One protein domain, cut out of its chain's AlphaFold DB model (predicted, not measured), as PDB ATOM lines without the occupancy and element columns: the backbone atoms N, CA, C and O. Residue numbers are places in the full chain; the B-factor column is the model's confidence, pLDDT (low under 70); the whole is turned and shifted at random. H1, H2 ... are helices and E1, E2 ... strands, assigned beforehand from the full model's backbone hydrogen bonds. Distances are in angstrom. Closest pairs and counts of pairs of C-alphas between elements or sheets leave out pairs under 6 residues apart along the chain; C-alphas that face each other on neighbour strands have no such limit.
ATOM      1  N   ILE A   4     568.326 633.698 742.578       73.81
ATOM      2  CA  ILE A   4     568.987 634.868 741.998       73.81
ATOM      3  C   ILE A   4     569.869 635.468 743.084       73.81
ATOM      4  O   ILE A   4     569.353 635.903 744.108       73.81
ATOM      5  N   ILE A   5     571.178 635.507 742.848       69.44
ATOM      6  CA  ILE A   5     572.146 635.958 743.855       69.44
ATOM      7  C   ILE A   5     572.685 637.367 743.584       69.44
ATOM      8  O   ILE A   5     573.178 638.031 744.490       69.44
ATOM      9  N   ALA A   6     572.619 637.832 742.333       71.00
ATOM     10  CA  ALA A   6     573.194 639.104 741.908       71.00
ATOM     11  C   ALA A   6     572.556 639.618 740.613       71.00
ATOM     12  O   ALA A   6     572.010 638.846 739.827       71.00
ATOM     13  N   ARG A   7     572.656 640.927 740.375       76.31
ATOM     14  CA  ARG A   7     572.451 641.570 739.077       76.31
ATOM     15  C   ARG A   7     573.796 641.953 738.498       76.31
ATOM     16  O   ARG A   7     574.658 642.458 739.203       76.31
ATOM     17  N   THR A   8     573.975 641.742 737.210       73.12
ATOM     18  CA  THR A   8     575.179 642.158 736.494       73.12
ATOM     19  C   THR A   8     574.808 642.801 735.171       73.12
ATOM     20  O   THR A   8     573.670 642.705 734.716       73.12
ATOM     21  N   THR A   9     575.760 643.475 734.545       74.06
ATOM     22  CA  THR A   9     575.610 643.888 733.145       74.06
ATOM     23  C   THR A   9     576.033 642.725 732.253       74.06
ATOM     24  O   THR A   9     577.034 642.069 732.542       74.06
ATOM     25  N   CYS A  10     575.281 642.440 731.187       68.31
ATOM     26  CA  CYS A  10     575.651 641.377 730.257       68.31
ATOM     27  C   CYS A  10     577.021 641.696 729.631       68.31
ATOM     28  O   CYS A  10     577.131 642.720 728.958       68.31
ATOM     29  N   PRO A  11     578.042 640.831 729.767       66.62
ATOM     30  CA  PRO A  11     579.347 641.067 729.149       66.62
ATOM     31  C   PRO A  11     579.310 640.971 727.617       66.62
ATOM     32  O   PRO A  11     580.229 641.439 726.959       66.62
ATOM     33  N   VAL A  12     578.264 640.360 727.048       70.12
ATOM     34  CA  VAL A  12     578.142 640.125 725.600       70.12
ATOM     35  C   VAL A  12     577.436 641.284 724.897       70.12
ATOM     36  O   VAL A  12     577.900 641.748 723.865       70.12
ATOM     37  N   CYS A  13     576.311 641.754 725.443       72.19
ATOM     38  CA  CYS A  13     575.489 642.789 724.803       72.19
ATOM     39  C   CYS A  13     575.409 644.108 725.584       72.19
ATOM     40  O   CYS A  13     574.718 645.024 725.153       72.19
ATOM     41  N   GLY A  14     576.051 644.210 726.752       69.12
ATOM     42  CA  GLY A  14     576.018 645.419 727.581       69.12
ATOM     43  C   GLY A  14     574.667 645.709 728.242       69.12
ATOM     44  O   GLY A  14     574.517 646.749 728.877       69.12
ATOM     45  N   ALA A  15     573.678 644.814 728.124       74.25
ATOM     46  CA  ALA A  15     572.370 645.012 728.739       74.25
ATOM     47  C   ALA A  15     572.505 645.103 730.272       74.25
ATOM     48  O   ALA A  15     573.068 644.187 730.884       74.25
ATOM     49  N   PRO A  16     572.003 646.172 730.915       73.44
ATOM     50  CA  PRO A  16     572.078 646.319 732.364       73.44
ATOM     51  C   PRO A  16     571.097 645.372 733.077       73.44
ATOM     52  O   PRO A  16     570.188 644.814 732.462       73.44
ATOM     53  N   ASN A  17     571.261 645.215 734.395       72.44
ATOM     54  CA  ASN A  17     570.313 644.532 735.294       72.44
ATOM     55  C   ASN A  17     569.994 643.059 734.969       72.44
ATOM     56  O   ASN A  17     568.898 642.575 735.250       72.44
ATOM     57  N   GLN A  18     570.955 642.315 734.430       77.56
ATOM     58  CA  GLN A  18     570.802 640.891 734.151       77.56
ATOM     59  C   GLN A  18     570.875 640.064 735.423       77.56
ATOM     60  O   GLN A  18     571.804 640.197 736.216       77.56
ATOM     61  N   ASN A  19     569.903 639.174 735.603       79.00
ATOM     62  CA  ASN A  19     569.819 638.327 736.785       79.00
ATOM     63  C   ASN A  19     570.829 637.174 736.698       79.00
ATOM     64  O   ASN A  19     570.738 636.316 735.816       79.00
ATOM     65  N   LEU A  20     571.754 637.131 737.652       76.50
ATOM     66  CA  LEU A  20     572.686 636.032 737.865       76.50
ATOM     67  C   LEU A  20     572.013 634.973 738.743       76.50
ATOM     68  O   LEU A  20     571.659 635.241 739.895       76.50
ATOM     69  N   LYS A  21     571.819 633.777 738.191       80.81
ATOM     70  CA  LYS A  21     571.137 632.661 738.851       80.81
ATOM     71  C   LYS A  21     572.123 631.550 739.190       80.81
ATOM     72  O   LYS A  21     573.054 631.288 738.432       80.81
ATOM     73  N   ILE A  22     571.886 630.861 740.300       79.81
ATOM     74  CA  ILE A  22     572.622 629.653 740.681       79.81
ATOM     75  C   ILE A  22     571.812 628.404 740.319       79.81
ATOM     76  O   ILE A  22     570.607 628.317 740.567       79.81
ATOM     77  N   ASN A  23     572.459 627.428 739.683       79.88
ATOM     78  CA  ASN A  23     571.850 626.128 739.402       79.88
ATOM     79  C   ASN A  23     571.986 625.190 740.619       79.88
ATOM     80  O   ASN A  23     572.798 625.436 741.506       79.88
ATOM     81  N   LYS A  24     571.263 624.063 740.634       74.88
ATOM     82  CA  LYS A  24     571.294 623.056 741.720       74.88
ATOM     83  C   LYS A  24     572.697 622.505 742.024       74.88
ATOM     84  O   LYS A  24     572.949 622.059 743.133       74.88
ATOM     85  N   ASN A  25     573.603 622.576 741.050       73.31
ATOM     86  CA  ASN A  25     574.999 622.144 741.172       73.31
ATOM     87  C   ASN A  25     575.929 623.223 741.763       73.31
ATOM     88  O   ASN A  25     577.130 623.001 741.857       73.31
ATOM     89  N   GLY A  26     575.405 624.406 742.104       68.56
ATOM     90  CA  GLY A  26     576.202 625.529 742.602       68.56
ATOM     91  C   GLY A  26     576.898 626.353 741.511       68.56
ATOM     92  O   GLY A  26     577.781 627.147 741.818       68.56
ATOM     93  N   ASN A  27     576.515 626.175 740.243       78.69
ATOM     94  CA  ASN A  27     577.107 626.901 739.116       78.69
ATOM     95  C   ASN A  27     576.302 628.157 738.788       78.69
ATOM     96  O   ASN A  27     575.069 628.096 738.718       78.69
ATOM     97  N   LEU A  28     577.000 629.260 738.520       78.19
ATOM     98  CA  LEU A  28     576.393 630.508 738.089       78.19
ATOM     99  C   LEU A  28     576.074 630.462 736.605       78.19
ATOM    100  O   LEU A  28     576.875 630.044 735.765       78.19
ATOM    101  N   TYR A  29     574.880 630.927 736.283       81.62
ATOM    102  CA  TYR A  29     574.450 631.132 734.920       81.62
ATOM    103  C   TYR A  29     573.674 632.439 734.821       81.62
ATOM    104  O   TYR A  29     572.928 632.820 735.724       81.62
ATOM    105  N   MET A  30     573.842 633.122 733.697       80.31
ATOM    106  CA  MET A  30     573.006 634.255 733.332       80.31
ATOM    107  C   MET A  30     572.277 633.948 732.034       80.31
ATOM    108  O   MET A  30     572.799 633.256 731.154       80.31
ATOM    109  N   TYR A  31     571.077 634.499 731.925       80.88
ATOM    110  CA  TYR A  31     570.334 634.537 730.680       80.88
ATOM    111  C   TYR A  31     569.860 635.965 730.474       80.88
ATOM    112  O   TYR A  31     569.275 636.545 731.388       80.88
ATOM    113  N   CYS A  32     570.159 636.513 729.305       78.25
ATOM    114  CA  CYS A  32     569.796 637.863 728.926       78.25
ATOM    115  C   CYS A  32     568.646 637.857 727.924       78.25
ATOM    116  O   CYS A  32     568.567 636.957 727.087       78.25
ATOM    117  N   ASP A  33     567.789 638.877 727.977       77.00
ATOM    118  CA  ASP A  33     566.668 639.054 727.043       77.00
ATOM    119  C   ASP A  33     567.124 639.121 725.576       77.00
ATOM    120  O   ASP A  33     566.436 638.638 724.680       77.00
ATOM    121  N   ASN A  34     568.354 639.583 725.335       76.81
ATOM    122  CA  ASN A  34     569.008 639.572 724.021       76.81
ATOM    123  C   ASN A  34     569.507 638.179 723.582       76.81
ATOM    124  O   ASN A  34     570.374 638.072 722.716       76.81
ATOM    125  N   ARG A  35     569.000 637.095 724.185       76.44
ATOM    126  CA  ARG A  35     569.411 635.691 723.963       76.44
ATOM    127  C   ARG A  35     570.875 635.380 724.287       76.44
ATOM    128  O   ARG A  35     571.368 634.306 723.944       76.44
ATOM    129  N   CYS A  36     571.584 636.267 724.985       77.25
ATOM    130  CA  CYS A  36     572.920 635.955 725.479       77.25
ATOM    131  C   CYS A  36     572.810 634.989 726.664       77.25
ATOM    132  O   CYS A  36     572.053 635.226 727.606       77.25
ATOM    133  N   SER A  37     573.600 633.919 726.643       75.88
ATOM    134  CA  SER A  37     573.734 633.015 727.782       75.88
ATOM    135  C   SER A  37     575.203 632.861 728.133       75.88
ATOM    136  O   SER A  37     576.038 632.642 727.258       75.88
ATOM    137  N   SER A  38     575.520 632.989 729.416       69.56
ATOM    138  CA  SER A  38     576.868 632.735 729.919       69.56
ATOM    139  C   SER A  38     576.767 631.805 731.108       69.56
ATOM    140  O   SER A  38     575.980 632.027 732.032       69.56
ATOM    141  N   ARG A  39     577.549 630.733 731.050       75.94
ATOM    142  CA  ARG A  39     577.695 629.760 732.125       75.94
ATOM    143  C   ARG A  39     579.095 629.916 732.679       75.94
ATOM    144  O   ARG A  39     580.055 629.923 731.915       75.94
ATOM    145  N   PHE A  40     579.188 630.053 733.988       71.31
ATOM    146  CA  PHE A  40     580.464 630.150 734.674       71.31
ATOM    147  C   PHE A  40     580.940 628.757 735.070       71.31
ATOM    148  O   PHE A  40     580.139 627.850 735.324       71.31
ATOM    149  N   ASN A  41     582.259 628.594 735.144       76.75
ATOM    150  CA  ASN A  41     582.862 627.363 735.631       76.75
ATOM    151  C   ASN A  41     582.524 627.137 737.116       76.75
ATOM    152  O   ASN A  41     582.295 628.103 737.846       76.75
ATOM    153  N   PRO A  42     582.522 625.887 737.608       73.69
ATOM    154  CA  PRO A  42     582.139 625.571 738.987       73.69
ATOM    155  C   PRO A  42     583.063 626.199 740.043       73.69
ATOM    156  O   PRO A  42     582.589 626.615 741.098       73.69
ATOM    157  N   LYS A  43     584.371 626.299 739.762       73.75
ATOM    158  CA  LYS A  43     585.335 626.966 740.657       73.75
ATOM    159  C   LYS A  43     585.058 628.469 740.746       73.75
ATOM    160  O   LYS A  43     584.777 628.967 741.827       73.75
ATOM    161  N   GLU A  44     584.999 629.139 739.596       72.12
ATOM    162  CA  GLU A  44     584.724 630.580 739.533       72.12
ATOM    163  C   GLU A  44     583.342 630.944 740.068       72.12
ATOM    164  O   GLU A  44     583.173 631.985 740.692       72.12
ATOM    165  N   SER A  45     582.350 630.080 739.841       72.81
ATOM    166  CA  SER A  45     581.003 630.259 740.376       72.81
ATOM    167  C   SER A  45     581.029 630.326 741.893       72.81
ATOM    168  O   SER A  45     580.426 631.227 742.458       72.81
ATOM    169  N   ARG A  46     581.741 629.404 742.553       73.62
ATOM    170  CA  ARG A  46     581.857 629.368 744.017       73.62
ATOM    171  C   ARG A  46     582.568 630.593 744.575       73.62
ATOM    172  O   ARG A  46     582.076 631.148 745.545       73.62
ATOM    173  N   GLU A  47     583.663 631.021 743.949       74.44
ATOM    174  CA  GLU A  47     584.374 632.245 744.343       74.44
ATOM    175  C   GLU A  47     583.458 633.470 744.227       74.44
ATOM    176  O   GLU A  47     583.280 634.206 745.193       74.44
ATOM    177  N   LEU A  48     582.768 633.617 743.090       73.56
ATOM    178  CA  LEU A  48     581.812 634.703 742.875       73.56
ATOM    179  C   LEU A  48     580.631 634.638 743.849       73.56
ATOM    180  O   LEU A  48     580.202 635.673 744.342       73.56
ATOM    181  N   ILE A  49     580.088 633.452 744.139       74.00
ATOM    182  CA  ILE A  49     579.011 633.281 745.125       74.00
ATOM    183  C   ILE A  49     579.484 633.712 746.512       74.00
ATOM    184  O   ILE A  49     578.732 634.388 747.209       74.00
ATOM    185  N   ASP A  50     580.691 633.316 746.919       72.81
ATOM    186  CA  ASP A  50     581.240 633.650 748.231       72.81
ATOM    187  C   ASP A  50     581.461 635.163 748.361       72.81
ATOM    188  O   ASP A  50     580.964 635.779 749.300       72.81
ATOM    189  N   GLU A  51     582.059 635.804 747.355       71.06
ATOM    190  CA  GLU A  51     582.239 637.260 747.326       71.06
ATOM    191  C   GLU A  51     580.906 638.029 747.281       71.06
ATOM    192  O   GLU A  51     580.729 639.031 747.982       71.06
ATOM    193  N   LEU A  52     579.931 637.551 746.499       70.88
ATOM    194  CA  LEU A  52     578.597 638.153 746.425       70.88
ATOM    195  C   LEU A  52     577.821 637.966 747.736       70.88
ATOM    196  O   LEU A  52     577.104 638.877 748.151       70.88
ATOM    197  N   ARG A  53     578.003 636.837 748.436       67.56
ATOM    198  CA  ARG A  53     577.472 636.614 749.793       67.56
ATOM    199  C   ARG A  53     578.143 637.499 750.835       67.56
ATOM    200  O   ARG A  53     577.469 637.952 751.754       67.56
ATOM    201  N   GLN A  54     579.429 637.801 750.670       66.31
ATOM    202  CA  GLN A  54     580.140 638.791 751.485       66.31
ATOM    203  C   GLN A  54     579.669 640.235 751.213       66.31
ATOM    204  O   GLN A  54     580.155 641.169 751.852       66.31
ATOM    205  N   GLY A  55     578.739 640.446 750.271       61.72
ATOM    206  CA  GLY A  55     578.219 641.764 749.913       61.72
ATOM    207  C   GLY A  55     579.188 642.589 749.065       61.72
ATOM    208  O   GLY A  55     578.989 643.793 748.901       61.72
ATOM    209  N   ARG A  56     580.245 641.969 748.525       60.31
ATOM    210  CA  ARG A  56     581.233 642.660 747.697       60.31
ATOM    211  C   ARG A  56     580.762 642.724 746.253       60.31
ATOM    212  O   ARG A  56     580.298 641.745 745.673       60.31
ATOM    213  N   THR A  57     580.900 643.908 745.666       63.38
ATOM    214  CA  THR A  57     580.691 644.091 744.229       63.38
ATOM    215  C   THR A  57     581.929 643.572 743.510       63.38
ATOM    216  O   THR A  57     582.997 644.175 743.610       63.38
ATOM    217  N   VAL A  58     581.798 642.453 742.802       63.12
ATOM    218  CA  VAL A  58     582.925 641.855 742.078       63.12
ATOM    219  C   VAL A  58     582.994 642.451 740.678       63.12
ATOM    220  O   VAL A  58     581.977 642.594 739.996       63.12
ATOM    221  N   ARG A  59     584.200 642.805 740.228       56.88
ATOM    222  CA  ARG A  59     584.474 643.203 738.841       56.88
ATOM    223  C   ARG A  59     585.384 642.151 738.226       56.88
ATOM    224  O   ARG A  59     586.555 642.081 738.584       56.88
ATOM    225  N   LYS A  60     584.859 641.329 737.316       57.62
ATOM    226  CA  LYS A  60     585.644 640.276 736.649       57.62
ATOM    227  C   LYS A  60     585.381 640.295 735.147       57.62
ATOM    228  O   LYS A  60     584.226 640.273 734.726       57.62
ATOM    229  N   GLY A  61     586.452 640.373 734.352       54.47
ATOM    230  CA  GLY A  61     586.387 640.327 732.883       54.47
ATOM    231  C   GLY A  61     585.572 641.451 732.227       54.47
ATOM    232  O   GLY A  61     584.978 641.228 731.181       54.47
ATOM    233  N   GLY A  62     585.482 642.630 732.852       55.84
ATOM    234  CA  GLY A  62     584.691 643.765 732.350       55.84
ATOM    235  C   GLY A  62     583.223 643.793 732.800       55.84
ATOM    236  O   GLY A  62     582.557 644.806 732.605       55.84
ATOM    237  N   ALA A  63     582.724 642.744 733.465       57.94
ATOM    238  CA  ALA A  63     581.379 642.713 734.042       57.94
ATOM    239  C   ALA A  63     581.387 643.087 735.535       57.94
ATOM    240  O   ALA A  63     582.261 642.655 736.294       57.94
ATOM    241  N   VAL A  64     580.401 643.891 735.951       63.12
ATOM    242  CA  VAL A  64     580.195 644.340 737.338       63.12
ATOM    243  C   VAL A  64     579.031 643.563 737.946       63.12
ATOM    244  O   VAL A  64     577.896 643.734 737.510       63.12
ATOM    245  N   TYR A  65     579.309 642.736 738.952       66.19
ATOM    246  CA  TYR A  65     578.327 641.895 739.635       66.19
ATOM    247  C   TYR A  65     577.903 642.541 740.962       66.19
ATOM    248  O   TYR A  65     578.731 642.738 741.849       66.19
ATOM    249  N   VAL A  66     576.616 642.857 741.101       64.38
ATOM    250  CA  VAL A  66     575.998 643.514 742.265       64.38
ATOM    251  C   VAL A  66     575.071 642.520 742.980       64.38
ATOM    252  O   VAL A  66     574.117 642.057 742.360       64.38
ATOM    253  N   PRO A  67     575.286 642.164 744.255       61.16
ATOM    254  CA  PRO A  67     574.470 641.164 744.953       61.16
ATOM    255  C   PRO A  67     573.004 641.600 745.163       61.16
ATOM    256  O   PRO A  67     572.725 642.770 745.422       61.16
ATOM    257  N   ILE A  68     572.054 640.657 745.071       54.97
ATOM    258  CA  ILE A  68     570.622 640.865 745.370       54.97
ATOM    259  C   ILE A  68     570.327 640.200 746.712       54.97
ATOM    260  O   ILE A  68     570.158 638.988 746.771       54.97
TER     261      ILE A  68
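Overview. This is residues 4 to 68 of the 133 residues of an uncharacterized protein of Azospirillum sp. 47_25 (UniProt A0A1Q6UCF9). A six-stranded antiparallel sheet, strongly twisted, curls like part of a barrel, and the single helix H1 packs slantwise on the inner face of the curl, close to E3 as well as to E1, E6 and E5. The result is two layers, a helix on one face of a sheet. The printed part has 65 residues with one named helix and six named strands, in the order E1 E2 E3 E4 H1 E5 E6 along the chain; the sheet's order is E4 E3 E2 E1 E6 E5, and the class is mixed, helices and strands. The whole is compact and rounded, with a radius of gyration of the C-alphas of 10.6 A and spans of 28 by 22 by 19 A.

Along the chain. E1, residues 4 to 8, begins at C-alpha 4 (568.987, 634.868, 741.998) and is 11.0 A long from first to last C-alpha. E2, residues 18 to 22, is 13.1 A long, and E3, residues 28 to 31, is 10.4 A long. E4 is residues 37 to 39. H1, residues 42 to 53, is 16.1 A long and begins at C-alpha 42 (582.139, 625.571, 738.987). E5 is residues 58 to 60. E6, residues 63 to 67, is 13.0 A long and ends at C-alpha 67 (574.470, 641.164, 744.953).

Arrangement. E1 to E4 form a meander, each strand the antiparallel neighbour of the one before. In the hairpin of E1 and E2, N 8 and O 18 are 2.8 A apart, within hydrogen-bond range. In that of E2 and E3, N 29 and O 21 are 2.8 A apart; in that of E3 and E4, N 30 and O 38 are 2.9 A apart. On the other side of E1 lies E6, antiparallel at 143 degrees, with N 7 and O 66 2.7 A apart. E6 is staggered: residues 65 to 67 pair with E1, and residues 63 to 65 pair with E5 in a hairpin, where N 65 and O 58 are 2.9 A apart. E4 and E5 are the edge strands, and they are apart. H1 is on the sheet at a height of 7.7 A and only just over E6, with 3 of its C-alphas falling on that strand; on the local plane it runs slantwise at 47 degrees to E6. The closest C-alphas of H1 and E6 are those of Leu 52 and Pro 67, 5.3 A apart; those of H1 and E3 are Ser 45 and Leu 28, 5.2 A apart. In H1 every O i to N i+4 pair is within hydrogen-bond range.

Size, cuts and confidence. The two C-alphas farthest apart, those of Arg 35 and Gln 54, are 29.7 A apart. The printed part has no cut and no long link; the link from E1 to E2, 9 residues, is short, and the others are tight. The mean pLDDT of the printed part is 71.2, and 22 residues are under 70, among them residues 53 to 68.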